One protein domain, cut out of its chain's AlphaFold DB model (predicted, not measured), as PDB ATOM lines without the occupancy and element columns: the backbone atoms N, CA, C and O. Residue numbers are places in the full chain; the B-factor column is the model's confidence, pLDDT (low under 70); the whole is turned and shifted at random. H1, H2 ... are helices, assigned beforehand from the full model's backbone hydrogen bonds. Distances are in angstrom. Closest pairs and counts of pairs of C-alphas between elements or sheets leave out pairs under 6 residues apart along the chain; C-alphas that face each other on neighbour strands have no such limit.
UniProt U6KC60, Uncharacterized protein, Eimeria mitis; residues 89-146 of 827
ATOM      1  N   LEU A  89     159.042 155.506 204.657       51.41
ATOM      2  CA  LEU A  89     159.085 155.518 203.189       51.41
ATOM      3  C   LEU A  89     158.560 154.218 202.558       51.41
ATOM      4  O   LEU A  89     158.214 154.227 201.379       51.41
ATOM      5  N   TYR A  90     158.442 153.126 203.319       49.53
ATOM      6  CA  TYR A  90     157.811 151.885 202.852       49.53
ATOM      7  C   TYR A  90     156.275 151.919 202.897       49.53
ATOM      8  O   TYR A  90     155.641 151.169 202.154       49.53
ATOM      9  N   GLU A  91     155.670 152.801 203.702       44.81
ATOM     10  CA  GLU A  91     154.212 152.856 203.910       44.81
ATOM     11  C   GLU A  91     153.362 153.067 202.623       44.81
ATOM     12  O   GLU A  91     152.281 152.481 202.551       44.81
ATOM     13  N   PRO A  92     153.824 153.771 201.560       50.28
ATOM     14  CA  PRO A  92     153.154 153.769 200.247       50.28
ATOM     15  C   PRO A  92     153.721 152.757 199.223       50.28
ATOM     16  O   PRO A  92     153.053 152.428 198.235       50.28
ATOM     17  N   VAL A  93     154.952 152.265 199.409       49.09
ATOM     18  CA  VAL A  93     155.666 151.460 198.393       49.09
ATOM     19  C   VAL A  93     155.213 150.000 198.396       49.09
ATOM     20  O   VAL A  93     155.023 149.421 197.329       49.09
ATOM     21  N   ASP A  94     154.972 149.405 199.568       45.88
ATOM     22  CA  ASP A  94     154.561 147.990 199.648       45.88
ATOM     23  C   ASP A  94     153.094 147.770 199.212       45.88
ATOM     24  O   ASP A  94     152.698 146.658 198.876       45.88
ATOM     25  N   MET A  95     152.298 148.843 199.112       49.06
ATOM     26  CA  MET A  95     151.031 148.832 198.366       49.06
ATOM     27  C   MET A  95     151.279 148.846 196.854       49.06
ATOM     28  O   MET A  95     150.816 147.960 196.140       49.06
ATOM     29  N   THR A  96     152.039 149.821 196.350       52.78
ATOM     30  CA  THR A  96     152.181 150.047 194.899       52.78
ATOM     31  C   THR A  96     153.015 148.987 194.177       52.78
ATOM     32  O   THR A  96     152.649 148.596 193.072       52.78
ATOM     33  N   VAL A  97     154.082 148.451 194.779       52.97
ATOM     34  CA  VAL A  97     154.885 147.377 194.162       52.97
ATOM     35  C   VAL A  97     154.154 146.033 194.219       52.97
ATOM     36  O   VAL A  97     154.120 145.308 193.224       52.97
ATOM     37  N   MET A  98     153.524 145.701 195.349       52.50
ATOM     38  CA  MET A  98     152.770 144.451 195.503       52.50
ATOM     39  C   MET A  98     151.523 144.425 194.602       52.50
ATOM     40  O   MET A  98     151.172 143.362 194.079       52.50
ATOM     41  N   ASP A  99     150.879 145.575 194.379       51.94
ATOM     42  CA  ASP A  99     149.756 145.699 193.445       51.94
ATOM     43  C   ASP A  99     150.225 145.743 191.980       51.94
ATOM     44  O   ASP A  99     149.684 145.013 191.157       51.94
ATOM     45  N   ALA A 100     151.323 146.435 191.644       56.50
ATOM     46  CA  ALA A 100     151.916 146.370 190.299       56.50
ATOM     47  C   ALA A 100     152.329 144.939 189.895       56.50
ATOM     48  O   ALA A 100     152.107 144.522 188.757       56.50
ATOM     49  N   VAL A 101     152.865 144.143 190.827       56.38
ATOM     50  CA  VAL A 101     153.133 142.709 190.608       56.38
ATOM     51  C   VAL A 101     151.832 141.902 190.483       56.38
ATOM     52  O   VAL A 101     151.763 140.976 189.670       56.38
ATOM     53  N   SER A 102     150.782 142.268 191.227       62.09
ATOM     54  CA  SER A 102     149.454 141.641 191.119       62.09
ATOM     55  C   SER A 102     148.747 141.977 189.794       62.09
ATOM     56  O   SER A 102     148.028 141.130 189.270       62.09
ATOM     57  N   LEU A 103     149.004 143.156 189.216       60.41
ATOM     58  CA  LEU A 103     148.556 143.579 187.886       60.41
ATOM     59  C   LEU A 103     149.357 142.908 186.756       60.41
ATOM     60  O   LEU A 103     148.788 142.597 185.712       60.41
ATOM     61  N   LEU A 104     150.658 142.658 186.955       60.66
ATOM     62  CA  LEU A 104     151.519 142.014 185.955       60.66
ATOM     63  C   LEU A 104     151.249 140.509 185.804       60.66
ATOM     64  O   LEU A 104     151.135 140.037 184.675       60.66
ATOM     65  N   GLN A 105     151.137 139.749 186.905       64.56
ATOM     66  CA  GLN A 105     150.697 138.342 186.883       64.56
ATOM     67  C   GLN A 105     149.929 137.962 188.170       64.56
ATOM     68  O   GLN A 105     150.543 137.472 189.127       64.56
ATOM     69  N   PRO A 106     148.586 138.084 188.202       67.00
ATOM     70  CA  PRO A 106     147.793 137.757 189.393       67.00
ATOM     71  C   PRO A 106     147.899 136.278 189.799       67.00
ATOM     72  O   PRO A 106     147.867 135.954 190.986       67.00
ATOM     73  N   GLU A 107     148.091 135.373 188.835       74.44
ATOM     74  CA  GLU A 107     148.270 133.937 189.085       74.44
ATOM     75  C   GLU A 107     149.609 133.627 189.781       74.44
ATOM     76  O   GLU A 107     149.647 132.866 190.751       74.44
ATOM     77  N   ALA A 108     150.700 134.288 189.372       73.00
ATOM     78  CA  ALA A 108     152.000 134.166 190.034       73.00
ATOM     79  C   ALA A 108     151.978 134.786 191.443       73.00
ATOM     80  O   ALA A 108     152.490 134.187 192.391       73.00
ATOM     81  N   ALA A 109     151.323 135.940 191.611       70.81
ATOM     82  CA  ALA A 109     151.125 136.566 192.917       70.81
ATOM     83  C   ALA A 109     150.306 135.669 193.870       70.81
ATOM     84  O   ALA A 109     150.651 135.534 195.048       70.81
ATOM     85  N   ALA A 110     149.262 134.998 193.366       76.94
ATOM     86  CA  ALA A 110     148.483 134.018 194.122       76.94
ATOM     87  C   ALA A 110     149.299 132.765 194.489       76.94
ATOM     88  O   ALA A 110     149.201 132.291 195.624       76.94
ATOM     89  N   ALA A 111     150.136 132.254 193.579       76.19
ATOM     90  CA  ALA A 111     151.037 131.135 193.858       76.19
ATOM     91  C   ALA A 111     152.072 131.487 194.942       76.19
ATOM     92  O   ALA A 111     152.230 130.736 195.903       76.19
ATOM     93  N   ILE A 112     152.708 132.662 194.860       78.69
ATOM     94  CA  ILE A 112     153.666 133.141 195.871       78.69
ATOM     95  C   ILE A 112     152.976 133.342 197.231       78.69
ATOM     96  O   ILE A 112     153.517 132.905 198.247       78.69
ATOM     97  N   LYS A 113     151.763 133.917 197.270       80.50
ATOM     98  CA  LYS A 113     150.966 134.077 198.507       80.50
ATOM     99  C   LYS A 113     150.512 132.745 199.130       80.50
ATOM    100  O   LYS A 113     150.270 132.712 200.332       80.50
ATOM    101  N   ARG A 114     150.405 131.663 198.348       80.31
ATOM    102  CA  ARG A 114     150.075 130.302 198.827       80.31
ATOM    103  C   ARG A 114     151.303 129.426 199.106       80.31
ATOM    104  O   ARG A 114     151.156 128.361 199.700       80.31
ATOM    105  N   SER A 115     152.493 129.843 198.677       83.25
ATOM    106  CA  SER A 115     153.731 129.086 198.874       83.25
ATOM    107  C   SER A 115     154.216 129.116 200.326       83.25
ATOM    108  O   SER A 115     154.059 130.112 201.034       83.25
ATOM    109  N   SER A 116     154.838 128.024 200.774       85.31
ATOM    110  CA  SER A 116     155.485 127.962 202.086       85.31
ATOM    111  C   SER A 116     156.702 128.893 202.150       85.31
ATOM    112  O   SER A 116     157.358 129.172 201.142       85.31
ATOM    113  N   ALA A 117     157.048 129.348 203.358       72.00
ATOM    114  CA  ALA A 117     158.125 130.320 203.566       72.00
ATOM    115  C   ALA A 117     159.493 129.883 202.996       72.00
ATOM    116  O   ALA A 117     160.260 130.739 202.566       72.00
ATOM    117  N   CYS A 118     159.781 128.576 202.928       76.25
ATOM    118  CA  CYS A 118     161.013 128.050 202.329       76.25
ATOM    119  C   CYS A 118     161.020 128.055 200.788       76.25
ATOM    120  O   CYS A 118     162.084 128.206 200.197       76.25
ATOM    121  N   MET A 119     159.860 127.940 200.128       78.69
ATOM    122  CA  MET A 119     159.751 127.993 198.659       78.69
ATOM    123  C   MET A 119     159.682 129.428 198.124       78.69
ATOM    124  O   MET A 119     160.006 129.685 196.962       78.69
ATOM    125  N   ARG A 120     159.276 130.380 198.972       75.06
ATOM    126  CA  ARG A 120     159.054 131.785 198.607       75.06
ATOM    127  C   ARG A 120     160.267 132.477 197.952       75.06
ATOM    128  O   ARG A 120     160.038 133.159 196.955       75.06
ATOM    129  N   PRO A 121     161.531 132.294 198.400       67.88
ATOM    130  CA  PRO A 121     162.697 132.890 197.735       67.88
ATOM    131  C   PRO A 121     162.916 132.339 196.320       67.88
ATOM    132  O   PRO A 121     163.216 133.088 195.396       67.88
ATOM    133  N   GLN A 122     162.712 131.032 196.134       83.12
ATOM    134  CA  GLN A 122     162.935 130.353 194.857       83.12
ATOM    135  C   GLN A 122     161.847 130.705 193.827       83.12
ATOM    136  O   GLN A 122     162.141 130.898 192.647       83.12
ATOM    137  N   LEU A 123     160.600 130.879 194.281       82.75
ATOM    138  CA  LEU A 123     159.501 131.390 193.456       82.75
ATOM    139  C   LEU A 123     159.649 132.883 193.137       82.75
ATOM    140  O   LEU A 123     159.355 133.280 192.012       82.75
ATOM    141  N   LEU A 124     160.160 133.701 194.065       79.94
ATOM    142  CA  LEU A 124     160.554 135.085 193.770       79.94
ATOM    143  C   LEU A 124     161.651 135.132 192.698       79.94
ATOM    144  O   LEU A 124     161.553 135.928 191.770       79.94
ATOM    145  N   GLN A 125     162.643 134.241 192.759       82.19
ATOM    146  CA  GLN A 125     163.709 134.166 191.757       82.19
ATOM    147  C   GLN A 125     163.196 133.692 190.380       82.19
ATOM    148  O   GLN A 125     163.629 134.220 189.357       82.19
ATOM    149  N   GLN A 126     162.226 132.767 190.330       86.69
ATOM    150  CA  GLN A 126     161.534 132.390 189.084       86.69
ATOM    151  C   GLN A 126     160.584 133.470 188.544       86.69
ATOM    152  O   GLN A 126     160.389 133.560 187.332       86.69
ATOM    153  N   ALA A 127     159.971 134.280 189.409       83.19
ATOM    154  CA  ALA A 127     159.197 135.442 188.982       83.19
ATOM    155  C   ALA A 127     160.127 136.528 188.420       83.19
ATOM    156  O   ALA A 127     159.847 137.091 187.365       83.19
ATOM    157  N   PHE A 128     161.276 136.752 189.065       84.94
ATOM    158  CA  PHE A 128     162.285 137.713 188.628       84.94
ATOM    159  C   PHE A 128     162.827 137.389 187.231       84.94
ATOM    160  O   PHE A 128     162.841 138.264 186.372       84.94
ATOM    161  N   THR A 129     163.183 136.129 186.948       85.94
ATOM    162  CA  THR A 129     163.667 135.730 185.610       85.94
ATOM    163  C   THR A 129     162.597 135.782 184.513       85.94
ATOM    164  O   THR A 129     162.952 135.769 183.335       85.94
ATOM    165  N   LYS A 130     161.307 135.880 184.872       83.31
ATOM    166  CA  LYS A 130     160.183 136.102 183.945       83.31
ATOM    167  C   LYS A 130     159.859 137.582 183.696       83.31
ATOM    168  O   LYS A 130     159.102 137.866 182.769       83.31
ATOM    169  N   LEU A 131     160.395 138.517 184.486       84.62
ATOM    170  CA  LEU A 131     160.234 139.952 184.226       84.62
ATOM    171  C   LEU A 131     161.004 140.370 182.956       84.62
ATOM    172  O   LEU A 131     162.036 139.762 182.651       84.62
ATOM    173  N   PRO A 132     160.574 141.425 182.236       88.25
ATOM    174  CA  PRO A 132     161.372 142.041 181.173       88.25
ATOM    175  C   PRO A 132     162.766 142.446 181.669       88.25
ATOM    176  O   PRO A 132     162.935 142.800 182.840       88.25
ATOM    177  N   LYS A 133     163.776 142.425 180.790       79.06
ATOM    178  CA  LYS A 133     165.174 142.718 181.173       79.06
ATOM    179  C   LYS A 133     165.343 144.134 181.716       79.06
ATOM    180  O   LYS A 133     166.129 144.351 182.630       79.06
ATOM    181  N   GLU A 134     164.566 145.067 181.192       82.94
ATOM    182  CA  GLU A 134     164.489 146.464 181.607       82.94
ATOM    183  C   GLU A 134     163.995 146.571 183.060       82.94
ATOM    184  O   GLU A 134     164.524 147.346 183.853       82.94
ATOM    185  N   THR A 135     163.023 145.736 183.441       76.38
ATOM    186  CA  THR A 135     162.484 145.666 184.807       76.38
ATOM    187  C   THR A 135     163.429 144.927 185.757       76.38
ATOM    188  O   THR A 135     163.574 145.339 186.906       76.38
ATOM    189  N   GLN A 136     164.113 143.875 185.284       83.38
ATOM    190  CA  GLN A 136     165.169 143.202 186.051       83.38
ATOM    191  C   GLN A 136     166.327 144.163 186.363       83.38
ATOM    192  O   GLN A 136     166.755 144.225 187.512       83.38
ATOM    193  N   LEU A 137     166.782 144.950 185.379       81.31
ATOM    194  CA  LEU A 137     167.808 145.982 185.566       81.31
ATOM    195  C   LEU A 137     167.365 147.050 186.573       81.31
ATOM    196  O   LEU A 137     168.113 147.346 187.498       81.31
ATOM    197  N   LEU A 138     166.134 147.564 186.464       81.12
ATOM    198  CA  LEU A 138     165.624 148.572 187.399       81.12
ATOM    199  C   LEU A 138     165.600 148.061 188.852       81.12
ATOM    200  O   LEU A 138     166.048 148.759 189.761       81.12
ATOM    201  N   LEU A 139     165.124 146.832 189.088       75.25
ATOM    202  CA  LEU A 139     165.168 146.221 190.423       75.25
ATOM    203  C   LEU A 139     166.603 145.902 190.876       75.25
ATOM    204  O   LEU A 139     166.866 145.902 192.077       75.25
ATOM    205  N   GLN A 140     167.524 145.633 189.949       79.62
ATOM    206  CA  GLN A 140     168.926 145.354 190.256       79.62
ATOM    207  C   GLN A 140     169.694 146.624 190.656       79.62
ATOM    208  O   GLN A 140     170.455 146.562 191.619       79.62
ATOM    209  N   ASP A 141     169.432 147.774 190.027       71.38
ATOM    210  CA  ASP A 141     169.961 149.080 190.457       71.38
ATOM    211  C   ASP A 141     169.401 149.491 191.832       71.38
ATOM    212  O   ASP A 141     170.154 149.894 192.722       71.38
ATOM    213  N   ILE A 142     168.090 149.318 192.053       70.12
ATOM    214  CA  ILE A 142     167.458 149.550 193.365       70.12
ATOM    215  C   ILE A 142     168.066 148.619 194.431       70.12
ATOM    216  O   ILE A 142     168.368 149.055 195.542       70.12
ATOM    217  N   GLY A 143     168.308 147.349 194.088       68.00
ATOM    218  CA  GLY A 143     168.970 146.377 194.959       68.00
ATOM    219  C   GLY A 143     170.436 146.714 195.253       68.00
ATOM    220  O   GLY A 143     170.881 146.551 196.387       68.00
ATOM    221  N   ALA A 144     171.182 147.232 194.274       61.59
ATOM    222  CA  ALA A 144     172.566 147.670 194.454       61.59
ATOM    223  C   ALA A 144     172.663 148.885 195.395       61.59
ATOM    224  O   ALA A 144     173.520 148.914 196.279       61.59
ATOM    225  N   LEU A 145     171.739 149.845 195.268       59.81
ATOM    226  CA  LEU A 145     171.613 150.973 196.197       59.81
ATOM    227  C   LEU A 145     171.262 150.510 197.622       59.81
ATOM    228  O   LEU A 145     171.834 151.021 198.583       59.81
ATOM    229  N   ALA A 146     170.384 149.511 197.765       59.00
ATOM    230  CA  ALA A 146     170.025 148.933 199.063       59.00
ATOM    231  C   ALA A 146     171.158 148.102 199.708       59.00
ATOM    232  O   ALA A 146     171.260 148.053 200.933       59.00
TER     233      ALA A 146
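What this domain is: This is residues 89 to 146 of the 827 residues of an uncharacterized protein of Eimeria mitis (UniProt U6KC60). Four short helices follow one another round an open horseshoe, with the helical hairpin of H2 and H3 as its bend and H1 and H4 as its separate arms. Residues 89 to 97 and 140 to 146 stand free. The printed part has 58 residues with four named helices, H1 to H4, and no named strand: all helix. It is only just compact, close to loose, with a radius of gyration of the C-alphas of 11.9 A, and spans 29 by 25 by 22 A.

Where its parts are: H1, residues 93 to 104, begins at C-alpha 93 (155.666, 151.460, 198.393) and is 16.2 A long. H2 is residues 106 to 114, H3 residues 120 to 128. H4, residues 133 to 146, 19.6 A, ends at C-alpha 146 (170.025, 148.933, 199.063).

How they stand to each other: H1, with residues 101 to 102 alone, only just touches H2, only at the corner, with 3 pairs of C-alphas within 8 A; the closest, Ser 102 and Ala 109, are 5.6 A apart. H2 and H3 touch, closest C-alphas Ile 112 and Arg 120 at 6.2 A, at a shallow tilt of 16 degrees, opposite ways. H3 and H4 are close but not clearly touching, closest C-alphas Phe 128 and Gln 136 at 6.7 A. H1 and H4 are apart. Every O i to N i+4 pair is within hydrogen-bond range in H2, H3 and H4, and 7 of 8 in H1.

The domain as a whole: The farthest C-alphas, Arg 114 and Leu 145, are 30.0 A apart. The printed part has no cut, and its three links are tight. The model's pLDDT is under 70 at residues 89 to 106, 121 and 143 to 146.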